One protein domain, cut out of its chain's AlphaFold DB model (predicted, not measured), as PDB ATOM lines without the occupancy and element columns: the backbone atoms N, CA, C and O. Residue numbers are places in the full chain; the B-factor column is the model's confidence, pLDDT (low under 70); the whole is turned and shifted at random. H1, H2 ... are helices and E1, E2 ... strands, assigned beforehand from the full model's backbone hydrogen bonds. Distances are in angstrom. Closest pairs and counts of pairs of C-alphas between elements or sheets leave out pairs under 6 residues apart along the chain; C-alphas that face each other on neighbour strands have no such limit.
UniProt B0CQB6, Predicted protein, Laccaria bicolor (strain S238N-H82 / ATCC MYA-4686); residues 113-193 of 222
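This is residues 113 to 193 of the 222 residues of the protein "Predicted protein" of Laccaria bicolor (strain S238N-H82 / ATCC MYA-4686) (UniProt B0CQB6). A long, strongly twisted hairpin of two strands, E2 and E3, runs through the domain, with the short strand E1 beside E3 and the short strand E4 meeting E2 at a single point. A long loop, residues 117 to 135, lies toward the end of the hairpin where E2 begins and E3 ends; the small helix H1 grazes the sheet, and residues 187 to 193 form a tail after E4. The printed part has 81 residues, with one named helix and four named strands in the order E1, E2, E3, H1, E4; the sheet is mixed, in the order E1, E3, E2, E4. The class is mostly strand, though under half of the residues, 33 of 81, are in named elements. The whole is flat, spanning 42 by 36 by 18 A, and only just loose, close to compact, with a radius of gyration of the C-alphas of 14.2 A.

E1, residues 114 to 116, is an edge strand and the parallel neighbour of E3, residues 150 to 160, at 34 degrees between their directions. C-alphas 115 and 155 face each other at 4.6 A, and N 116 and O 155 are within hydrogen-bond range at 2.7 A. E2, residues 136 to 146, is only just apart from E1, the closest C-alphas being 8.1 A from each other. E2 and E3 form an antiparallel hairpin, at 158 degrees between their directions. C-alphas 157 and 139 face each other at 4.5 A; N 142 and O 154 are 2.9 A apart, and N 152 and O 144 are 2.8 A apart. E2 bends by 58 degrees at residue 143. H1, residues 170 to 174, is on the sheet but only grazes it; its closest C-alpha pair with E3 is His 158 and Leu 170, 7.1 A. In H1 every O i to N i+4 pair is within hydrogen-bond range. E4, residues 184 to 186, is the other edge strand and meets E2 only at a point, where C-alphas 144 and 185 face each other at 5.6 A. E4 is apart from E1 and from E3.

E1 begins at C-alpha 114, (-15.685, -14.056, 46.424), and measures 6.5 A. E2 measures 28.5 A and E3 30.9 A, ending at C-alpha 160, (1.250, -19.141, 36.374). H1 measures 6.2 A. E4 measures 6.0 A and ends at C-alpha 186, (-8.914, -21.683, 56.330).

The C-alphas farthest apart, those of Gly 127 and Thr 193, are 43.4 A from each other. The printed part has no cut. The link from E1 to E2 is long, with 19 residues, and that from E2 to E3 is tight. The mean pLDDT of the printed part is 72.1, and residues 164 to 193 are under 70.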
ATOM      1  N   VAL A 113     -19.321 -15.531  44.959       92.44
ATOM      2  CA  VAL A 113     -19.313 -14.088  45.254       92.44
ATOM      3  C   VAL A 113     -17.887 -13.575  45.448       92.44
ATOM      4  O   VAL A 113     -17.571 -12.435  45.120       92.44
ATOM      5  N   LEU A 114     -17.040 -14.409  46.051       91.00
ATOM      6  CA  LEU A 114     -15.685 -14.056  46.424       91.00
ATOM      7  C   LEU A 114     -14.710 -14.940  45.660       91.00
ATOM      8  O   LEU A 114     -14.621 -16.142  45.897       91.00
ATOM      9  N   SER A 115     -13.927 -14.312  44.799       90.81
ATOM     10  CA  SER A 115     -12.761 -14.922  44.177       90.81
ATOM     11  C   SER A 115     -11.543 -14.087  44.559       90.81
ATOM     12  O   SER A 115     -11.527 -12.862  44.428       90.81
ATOM     13  N   ILE A 116     -10.533 -14.751  45.109       90.25
ATOM     14  CA  ILE A 116      -9.288 -14.145  45.547       90.25
ATOM     15  C   ILE A 116      -8.292 -14.274  44.401       90.25
ATOM     16  O   ILE A 116      -7.843 -15.374  44.076       90.25
ATOM     17  N   TYR A 117      -7.955 -13.137  43.805       89.19
ATOM     18  CA  TYR A 117      -7.005 -13.034  42.704       89.19
ATOM     19  C   TYR A 117      -5.639 -12.548  43.212       89.19
ATOM     20  O   TYR A 117      -5.586 -11.824  44.211       89.19
ATOM     21  N   PRO A 118      -4.527 -12.901  42.539       87.12
ATOM     22  CA  PRO A 118      -3.263 -12.217  42.768       87.12
ATOM     23  C   PRO A 118      -3.426 -10.725  42.480       87.12
ATOM     24  O   PRO A 118      -4.199 -10.336  41.604       87.12
ATOM     25  N   ARG A 119      -2.651  -9.892  43.178       83.69
ATOM     26  CA  ARG A 119      -2.698  -8.435  42.987       83.69
ATOM     27  C   ARG A 119      -2.348  -8.020  41.558       83.69
ATOM     28  O   ARG A 119      -2.942  -7.094  41.019       83.69
ATOM     29  N   GLU A 120      -1.369  -8.703  40.978       85.31
ATOM     30  CA  GLU A 120      -0.859  -8.407  39.647       85.31
ATOM     31  C   GLU A 120      -1.368  -9.442  38.648       85.31
ATOM     32  O   GLU A 120      -1.259 -10.651  38.867       85.31
ATOM     33  N   SER A 121      -1.874  -8.961  37.513       85.56
ATOM     34  CA  SER A 121      -2.257  -9.806  36.380       85.56
ATOM     35  C   SER A 121      -1.058 -10.208  35.516       85.56
ATOM     36  O   SER A 121      -1.204 -11.041  34.629       85.56
ATOM     37  N   VAL A 122       0.130  -9.652  35.772       88.19
ATOM     38  CA  VAL A 122       1.393  -9.949  35.079       88.19
ATOM     39  C   VAL A 122       2.415 -10.560  36.039       88.19
ATOM     40  O   VAL A 122       2.253 -10.542  37.259       88.19
ATOM     41  N   CYS A 123       3.500 -11.123  35.506       87.81
ATOM     42  CA  CYS A 123       4.532 -11.707  36.355       87.81
ATOM     43  C   CYS A 123       5.330 -10.621  37.095       87.81
ATOM     44  O   CYS A 123       6.121  -9.908  36.490       87.81
ATOM     45  N   ALA A 124       5.200 -10.567  38.422       86.62
ATOM     46  CA  ALA A 124       5.953  -9.639  39.272       86.62
ATOM     47  C   ALA A 124       7.378 -10.122  39.637       86.62
ATOM     48  O   ALA A 124       8.057  -9.513  40.462       86.62
ATOM     49  N   THR A 125       7.849 -11.241  39.073       85.06
ATOM     50  CA  THR A 125       9.205 -11.742  39.350       85.06
ATOM     51  C   THR A 125      10.249 -10.818  38.728       85.06
ATOM     52  O   THR A 125      10.240 -10.598  37.518       85.06
ATOM     53  N   VAL A 126      11.205 -10.349  39.535       85.12
ATOM     54  CA  VAL A 126      12.335  -9.534  39.065       85.12
ATOM     55  C   VAL A 126      13.100 -10.268  37.957       85.12
ATOM     56  O   VAL A 126      13.469 -11.433  38.102       85.12
ATOM     57  N   GLY A 127      13.324  -9.584  36.834       85.75
ATOM     58  CA  GLY A 127      13.992 -10.153  35.659       85.75
ATOM     59  C   GLY A 127      13.093 -11.022  34.770       85.75
ATOM     60  O   GLY A 127      13.585 -11.626  33.818       85.75
ATOM     61  N   CYS A 128      11.787 -11.107  35.043       86.00
ATOM     62  CA  CYS A 128      10.837 -11.704  34.113       86.00
ATOM     63  C   CYS A 128      10.444 -10.691  33.030       86.00
ATOM     64  O   CYS A 128       9.902  -9.634  33.333       86.00
ATOM     65  N   GLY A 129      10.686 -11.025  31.760       87.69
ATOM     66  CA  GLY A 129      10.277 -10.198  30.619       87.69
ATOM     67  C   GLY A 129       8.814 -10.379  30.200       87.69
ATOM     68  O   GLY A 129       8.402  -9.820  29.186       87.69
ATOM     69  N   ASN A 130       8.030 -11.191  30.919       87.06
ATOM     70  CA  ASN A 130       6.632 -11.425  30.570       87.06
ATOM     71  C   ASN A 130       5.748 -10.266  31.049       87.06
ATOM     72  O   ASN A 130       5.316 -10.235  32.199       87.06
ATOM     73  N   THR A 131       5.460  -9.348  30.133       87.06
ATOM     74  CA  THR A 131       4.559  -8.208  30.340       87.06
ATOM     75  C   THR A 131       3.110  -8.507  29.961       87.06
ATOM     76  O   THR A 131       2.254  -7.635  30.080       87.06
ATOM     77  N   ARG A 132       2.817  -9.721  29.477       88.50
ATOM     78  CA  ARG A 132       1.463 -10.116  29.077       88.50
ATOM     79  C   ARG A 132       0.664 -10.615  30.286       88.50
ATOM     80  O   ARG A 132       1.261 -11.213  31.188       88.50
ATOM     81  N   PRO A 133      -0.670 -10.441  30.285       89.69
ATOM     82  CA  PRO A 133      -1.534 -11.016  31.308       89.69
ATOM     83  C   PRO A 133      -1.331 -12.529  31.456       89.69
ATOM     84  O   PRO A 133      -1.235 -13.267  30.471       89.69
ATOM     85  N   LEU A 134      -1.260 -13.001  32.696       90.12
ATOM     86  CA  LEU A 134      -1.166 -14.412  33.031       90.12
ATOM     87  C   LEU A 134      -2.542 -15.065  32.874       90.12
ATOM     88  O   LEU A 134      -3.531 -14.596  33.429       90.12
ATOM     89  N   LYS A 135      -2.581 -16.163  32.117       85.44
ATOM     90  CA  LYS A 135      -3.820 -16.875  31.758       85.44
ATOM     91  C   LYS A 135      -3.914 -18.293  32.261       85.44
ATOM     92  O   LYS A 135      -5.005 -18.824  32.414       85.44
ATOM     93  N   LYS A 136      -2.768 -18.934  32.483       72.06
ATOM     94  CA  LYS A 136      -2.769 -20.269  33.057       72.06
ATOM     95  C   LYS A 136      -3.147 -20.124  34.517       72.06
ATOM     96  O   LYS A 136      -2.376 -19.551  35.288       72.06
ATOM     97  N   GLU A 137      -4.298 -20.669  34.860       76.06
ATOM     98  CA  GLU A 137      -4.806 -20.663  36.215       76.06
ATOM     99  C   GLU A 137      -4.942 -22.073  36.782       76.06
ATOM    100  O   GLU A 137      -5.162 -23.049  36.064       76.06
ATOM    101  N   THR A 138      -4.814 -22.170  38.098       84.50
ATOM    102  CA  THR A 138      -5.482 -23.219  38.863       84.50
ATOM    103  C   THR A 138      -6.338 -22.532  39.904       84.50
ATOM    104  O   THR A 138      -5.815 -21.742  40.694       84.50
ATOM    105  N   SER A 139      -7.621 -22.855  39.938       87.94
ATOM    106  CA  SER A 139      -8.506 -22.441  41.013       87.94
ATOM    107  C   SER A 139      -8.482 -23.479  42.136       87.94
ATOM    108  O   SER A 139      -8.285 -24.679  41.916       87.94
ATOM    109  N   ARG A 140      -8.625 -23.012  43.375       89.00
ATOM    110  CA  ARG A 140      -8.808 -23.861  44.555       89.00
ATOM    111  C   ARG A 140     -10.014 -23.377  45.328       89.00
ATOM    112  O   ARG A 140     -10.109 -22.189  45.623       89.00
ATOM    113  N   GLU A 141     -10.899 -24.299  45.673       89.62
ATOM    114  CA  GLU A 141     -12.020 -23.995  46.548       89.62
ATOM    115  C   GLU A 141     -11.490 -23.654  47.944       89.62
ATOM    116  O   GLU A 141     -10.639 -24.356  48.503       89.62
ATOM    117  N   VAL A 142     -11.967 -22.544  48.493       89.38
ATOM    118  CA  VAL A 142     -11.616 -22.071  49.828       89.38
ATOM    119  C   VAL A 142     -12.861 -21.567  50.541       89.38
ATOM    120  O   VAL A 142     -13.869 -21.220  49.931       89.38
ATOM    121  N   VAL A 143     -12.780 -21.507  51.866       89.06
ATOM    122  CA  VAL A 143     -13.849 -20.968  52.701       89.06
ATOM    123  C   VAL A 143     -13.379 -19.661  53.321       89.06
ATOM    124  O   VAL A 143     -12.327 -19.602  53.968       89.06
ATOM    125  N   VAL A 144     -14.174 -18.611  53.131       86.94
ATOM    126  CA  VAL A 144     -13.935 -17.279  53.679       86.94
ATOM    127  C   VAL A 144     -14.916 -17.009  54.812       86.94
ATOM    128  O   VAL A 144     -16.129 -17.119  54.653       86.94
ATOM    129  N   TYR A 145     -14.385 -16.605  55.963       84.94
ATOM    130  CA  TYR A 145     -15.177 -16.159  57.105       84.94
ATOM    131  C   TYR A 145     -15.300 -14.638  57.054       84.94
ATOM    132  O   TYR A 145     -14.323 -13.923  57.278       84.94
ATOM    133  N   THR A 146     -16.496 -14.146  56.739       83.44
ATOM    134  CA  THR A 146     -16.808 -12.715  56.693       83.44
ATOM    135  C   THR A 146     -17.580 -12.292  57.939       83.44
ATOM    136  O   THR A 146     -18.416 -13.036  58.450       83.44
ATOM    137  N   THR A 147     -17.338 -11.071  58.420       82.75
ATOM    138  CA  THR A 147     -18.071 -10.521  59.573       82.75
ATOM    139  C   THR A 147     -19.542 -10.251  59.247       82.75
ATOM    140  O   THR A 147     -20.394 -10.437  60.106       82.75
ATOM    141  N   ALA A 148     -19.842  -9.809  58.020       81.88
ATOM    142  CA  ALA A 148     -21.188  -9.385  57.628       81.88
ATOM    143  C   ALA A 148     -22.075 -10.541  57.139       81.88
ATOM    144  O   ALA A 148     -23.255 -10.575  57.464       81.88
ATOM    145  N   ASN A 149     -21.507 -11.493  56.390       80.12
ATOM    146  CA  ASN A 149     -22.265 -12.532  55.680       80.12
ATOM    147  C   ASN A 149     -21.917 -13.950  56.159       80.12
ATOM    148  O   ASN A 149     -22.275 -14.936  55.518       80.12
ATOM    149  N   GLY A 150     -21.175 -14.072  57.265       86.31
ATOM    150  CA  GLY A 150     -20.748 -15.356  57.807       86.31
ATOM    151  C   GLY A 150     -19.804 -16.115  56.873       86.31
ATOM    152  O   GLY A 150     -18.925 -15.529  56.233       86.31
ATOM    153  N   VAL A 151     -19.970 -17.436  56.841       86.12
ATOM    154  CA  VAL A 151     -19.148 -18.364  56.055       86.12
ATOM    155  C   VAL A 151     -19.570 -18.322  54.589       86.12
ATOM    156  O   VAL A 151     -20.743 -18.509  54.281       86.12
ATOM    157  N   GLN A 152     -18.613 -18.102  53.693       86.31
ATOM    158  CA  GLN A 152     -18.832 -18.003  52.252       86.31
ATOM    159  C   GLN A 152     -17.888 -18.951  51.507       86.31
ATOM    160  O   GLN A 152     -16.697 -19.017  51.829       86.31
ATOM    161  N   ALA A 153     -18.411 -19.669  50.511       89.56
ATOM    162  CA  ALA A 153     -17.568 -20.354  49.539       89.56
ATOM    163  C   ALA A 153     -16.859 -19.314  48.666       89.56
ATOM    164  O   ALA A 153     -17.420 -18.260  48.350       89.56
ATOM    165  N   ALA A 154     -15.617 -19.606  48.306       90.88
ATOM    166  CA  ALA A 154     -14.778 -18.722  47.527       90.88
ATOM    167  C   ALA A 154     -13.775 -19.519  46.690       90.88
ATOM    168  O   ALA A 154     -13.521 -20.698  46.948       90.88
ATOM    169  N   TRP A 155     -13.160 -18.852  45.719       90.56
ATOM    170  CA  TRP A 155     -12.106 -19.436  44.893       90.56
ATOM    171  C   TRP A 155     -10.794 -18.692  45.088       90.56
ATOM    172  O   TRP A 155     -10.737 -17.477  44.949       90.56
ATOM    173  N   ALA A 156      -9.720 -19.409  45.401       90.38
ATOM    174  CA  ALA A 156      -8.365 -18.878  45.336       90.38
ATOM    175  C   ALA A 156      -7.796 -19.156  43.942       90.38
ATOM    176  O   ALA A 156      -7.571 -20.313  43.575       90.38
ATOM    177  N   ILE A 157      -7.582 -18.098  43.163       90.06
ATOM    178  CA  ILE A 157      -7.111 -18.180  41.781       90.06
ATOM    179  C   ILE A 157      -5.596 -18.051  41.766       90.06
ATOM    180  O   ILE A 157      -5.065 -17.005  42.110       90.06
ATOM    181  N   HIS A 158      -4.884 -19.091  41.341       87.88
ATOM    182  CA  HIS A 158      -3.428 -19.059  41.201       87.88
ATOM    183  C   HIS A 158      -3.033 -18.896  39.738       87.88
ATOM    184  O   HIS A 158      -3.322 -19.774  38.928       87.88
ATOM    185  N   LEU A 159      -2.318 -17.817  39.415       88.94
ATOM    186  CA  LEU A 159      -1.815 -17.557  38.067       88.94
ATOM    187  C   LEU A 159      -0.369 -18.053  37.896       88.94
ATOM    188  O   LEU A 159       0.467 -17.925  38.796       88.94
ATOM    189  N   TYR A 160      -0.063 -18.589  36.714       85.44
ATOM    190  CA  TYR A 160       1.250 -19.141  36.374       85.44
ATOM    191  C   TYR A 160       1.929 -18.351  35.257       85.44
ATOM    192  O   TYR A 160       1.348 -18.121  34.196       85.44
ATOM    193  N   CYS A 161       3.208 -18.024  35.458       85.94
ATOM    194  CA  CYS A 161       4.061 -17.485  34.404       85.94
ATOM    195  C   CYS A 161       4.741 -18.626  33.626       85.94
ATOM    196  O   CYS A 161       5.488 -19.401  34.231       85.94
ATOM    197  N   PRO A 162       4.552 -18.727  32.297       82.00
ATOM    198  CA  PRO A 162       5.289 -19.683  31.476       82.00
ATOM    199  C   PRO A 162       6.804 -19.509  31.658       82.00
ATOM    200  O   PRO A 162       7.307 -18.387  31.677       82.00
ATOM    201  N   GLY A 163       7.535 -20.614  31.819       76.50
ATOM    202  CA  GLY A 163       8.996 -20.597  31.985       76.50
ATOM    203  C   GLY A 163       9.506 -20.358  33.412       76.50
ATOM    204  O   GLY A 163      10.718 -20.314  33.615       76.50
ATOM    205  N   LYS A 164       8.622 -20.240  34.413       65.94
ATOM    206  CA  LYS A 164       8.987 -20.236  35.841       65.94
ATOM    207  C   LYS A 164       8.216 -21.333  36.582       65.94
ATOM    208  O   LYS A 164       7.051 -21.586  36.294       65.94
ATOM    209  N   SER A 165       8.889 -22.019  37.503       57.28
ATOM    210  CA  SER A 165       8.389 -23.228  38.176       57.28
ATOM    211  C   SER A 165       7.612 -22.967  39.471       57.28
ATOM    212  O   SER A 165       7.064 -23.911  40.033       57.28
ATOM    213  N   TYR A 166       7.535 -21.721  39.944       61.97
ATOM    214  CA  TYR A 166       6.802 -21.375  41.161       61.97
ATOM    215  C   TYR A 166       5.567 -20.510  40.847       61.97
ATOM    216  O   TYR A 166       5.661 -19.573  40.049       61.97
ATOM    217  N   PRO A 167       4.403 -20.821  41.448       60.22
ATOM    218  CA  PRO A 167       3.223 -19.969  41.360       60.22
ATOM    219  C   PRO A 167       3.481 -18.629  42.058       60.22
ATOM    220  O   PRO A 167       4.275 -18.545  42.997       60.22
ATOM    221  N   VAL A 168       2.792 -17.578  41.613       62.31
ATOM    222  CA  VAL A 168       2.733 -16.317  42.363       62.31
ATOM    223  C   VAL A 168       1.915 -16.599  43.633       62.31
ATOM    224  O   VAL A 168       0.738 -16.940  43.542       62.31
ATOM    225  N   ASP A 169       2.553 -16.578  44.804       60.72
ATOM    226  CA  ASP A 169       1.933 -17.030  46.058       60.72
ATOM    227  C   ASP A 169       0.927 -15.999  46.601       60.72
ATOM    228  O   ASP A 169       1.308 -14.928  47.080       60.72
ATOM    229  N   LEU A 170      -0.367 -16.330  46.531       59.06
ATOM    230  CA  LEU A 170      -1.455 -15.486  47.037       59.06
ATOM    231  C   LEU A 170      -1.457 -15.361  48.558       59.06
ATOM    232  O   LEU A 170      -1.845 -14.315  49.077       59.06
ATOM    233  N   LEU A 171      -1.048 -16.402  49.290       56.38
ATOM    234  CA  LEU A 171      -1.141 -16.395  50.751       56.38
ATOM    235  C   LEU A 171      -0.156 -15.391  51.352       56.38
ATOM    236  O   LEU A 171      -0.504 -14.656  52.275       56.38
ATOM    237  N   ALA A 172       1.039 -15.290  50.771       55.56
ATOM    238  CA  ALA A 172       2.015 -14.273  51.143       55.56
ATOM    239  C   ALA A 172       1.535 -12.843  50.821       55.56
ATOM    240  O   ALA A 172       1.915 -11.901  51.513       55.56
ATOM    241  N   GLN A 173       0.697 -12.661  49.794       54.38
ATOM    242  CA  GLN A 173       0.170 -11.346  49.409       54.38
ATOM    243  C   GLN A 173      -0.984 -10.893  50.314       54.38
ATOM    244  O   GLN A 173      -0.984  -9.753  50.768       54.38
ATOM    245  N   LEU A 174      -1.915 -11.794  50.643       53.03
ATOM    246  CA  LEU A 174      -3.074 -11.491  51.497       53.03
ATOM    247  C   LEU A 174      -2.680 -11.155  52.939       53.03
ATOM    248  O   LEU A 174      -3.347 -10.360  53.588       53.03
ATOM    249  N   LEU A 175      -1.577 -11.717  53.436       50.97
ATOM    250  CA  LEU A 175      -1.059 -11.413  54.775       50.97
ATOM    251  C   LEU A 175      -0.429 -10.014  54.892       50.97
ATOM    252  O   LEU A 175      -0.226  -9.543  56.009       50.97
ATOM    253  N   ASN A 176      -0.121  -9.354  53.771       45.66
ATOM    254  CA  ASN A 176       0.596  -8.076  53.735       45.66
ATOM    255  C   ASN A 176      -0.279  -6.878  53.310       45.66
ATOM    256  O   ASN A 176       0.243  -5.769  53.213       45.66
ATOM    257  N   ASP A 177      -1.579  -7.069  53.057       44.25
ATOM    258  CA  ASP A 177      -2.487  -5.985  52.663       44.25
ATOM    259  C   ASP A 177      -3.184  -5.348  53.889       44.25
ATOM    260  O   ASP A 177      -4.060  -5.978  54.491       44.25
ATOM    261  N   PRO A 178      -2.852  -4.094  54.259       38.00
ATOM    262  CA  PRO A 178      -3.441  -3.405  55.407       38.00
ATOM    263  C   PRO A 178      -4.917  -3.008  55.223       38.00
ATOM    264  O   PRO A 178      -5.546  -2.614  56.205       38.00
ATOM    265  N   GLN A 179      -5.478  -3.091  54.008       36.09
ATOM    266  CA  GLN A 179      -6.907  -2.858  53.748       36.09
ATOM    267  C   GLN A 179      -7.730  -4.143  53.648       36.09
ATOM    268  O   GLN A 179      -8.962  -4.084  53.605       36.09
ATOM    269  N   SER A 180      -7.079  -5.307  53.650       42.16
ATOM    270  CA  SER A 180      -7.796  -6.569  53.631       42.16
ATOM    271  C   SER A 180      -8.555  -6.751  54.951       42.16
ATOM    272  O   SER A 180      -8.011  -6.670  56.056       42.16
ATOM    273  N   VAL A 181      -9.869  -6.957  54.830       42.50
ATOM    274  CA  VAL A 181     -10.749  -7.489  55.880       42.50
ATOM    275  C   VAL A 181      -9.988  -8.577  56.642       42.50
ATOM    276  O   VAL A 181      -9.238  -9.309  56.007       42.50
ATOM    277  N   LYS A 182     -10.168  -8.716  57.969       44.28
ATOM    278  CA  LYS A 182      -9.618  -9.843  58.757       44.28
ATOM    279  C   LYS A 182     -10.121 -11.180  58.189       44.28
ATOM    280  O   LYS A 182     -11.050 -11.789  58.709       44.28
ATOM    281  N   LEU A 183      -9.509 -11.615  57.101       46.06
ATOM    282  CA  LEU A 183      -9.816 -12.794  56.328       46.06
ATOM    283  C   LEU A 183      -9.028 -13.913  56.983       46.06
ATOM    284  O   LEU A 183      -7.832 -14.081  56.765       46.06
ATOM    285  N   THR A 184      -9.703 -14.674  57.837       49.59
ATOM    286  CA  THR A 184      -9.152 -15.959  58.261       49.59
ATOM    287  C   THR A 184      -9.428 -16.943  57.135       49.59
ATOM    288  O   THR A 184     -10.509 -17.518  57.059       49.59
ATOM    289  N   ILE A 185      -8.476 -17.091  56.218       47.97
ATOM    290  CA  ILE A 185      -8.572 -18.080  55.144       47.97
ATOM    291  C   ILE A 185      -8.185 -19.427  55.742       47.97
ATOM    292  O   ILE A 185      -7.015 -19.687  56.014       47.97
ATOM    293  N   THR A 186      -9.175 -20.288  55.967       48.47
ATOM    294  CA  THR A 186      -8.914 -21.683  56.330       48.47
ATOM    295  C   THR A 186      -9.020 -22.510  55.061       48.47
ATOM    296  O   THR A 186     -10.115 -22.747  54.556       48.47
ATOM    297  N   THR A 187      -7.881 -22.955  54.527       41.19
ATOM    298  CA  THR A 187      -7.888 -23.909  53.412       41.19
ATOM    299  C   THR A 187      -8.222 -25.286  53.978       41.19
ATOM    300  O   THR A 187      -7.365 -25.939  54.572       41.19
ATOM    301  N   THR A 188      -9.475 -25.715  53.839       40.91
ATOM    302  CA  THR A 188      -9.875 -27.093  54.151       40.91
ATOM    303  C   THR A 188     -10.051 -27.830  52.832       40.91
ATOM    304  O   THR A 188     -10.904 -27.455  52.039       40.91
ATOM    305  N   LEU A 189      -9.257 -28.877  52.593       35.44
ATOM    306  CA  LEU A 189      -9.508 -29.835  51.512       35.44
ATOM    307  C   LEU A 189     -10.797 -30.598  51.845       35.44
ATOM    308  O   LEU A 189     -10.763 -31.586  52.579       35.44
ATOM    309  N   LEU A 190     -11.937 -30.112  51.361       35.88
ATOM    310  CA  LEU A 190     -13.193 -30.852  51.391       35.88
ATOM    311  C   LEU A 190     -13.360 -31.531  50.033       35.88
ATOM    312  O   LEU A 190     -13.649 -30.890  49.033       35.88
ATOM    313  N   SER A 191     -13.157 -32.847  49.988       30.48
ATOM    314  CA  SER A 191     -13.660 -33.652  48.879       30.48
ATOM    315  C   SER A 191     -15.181 -33.711  49.007       30.48
ATOM    316  O   SER A 191     -15.694 -34.408  49.887       30.48
ATOM    317  N   MET A 192     -15.907 -32.982  48.160       31.88
ATOM    318  CA  MET A 192     -17.352 -33.157  48.007       31.88
ATOM    319  C   MET A 192     -17.626 -34.459  47.245       31.88
ATOM    320  O   MET A 192     -17.938 -34.468  46.061       31.88
ATOM    321  N   THR A 193     -17.473 -35.586  47.931       30.17
ATOM    322  CA  THR A 193     -18.130 -36.836  47.555       30.17
ATOM    323  C   THR A 193     -19.022 -37.218  48.716       30.17
ATOM    324  O   THR A 193     -18.526 -37.435  49.824       30.17
TER     325      THR A 193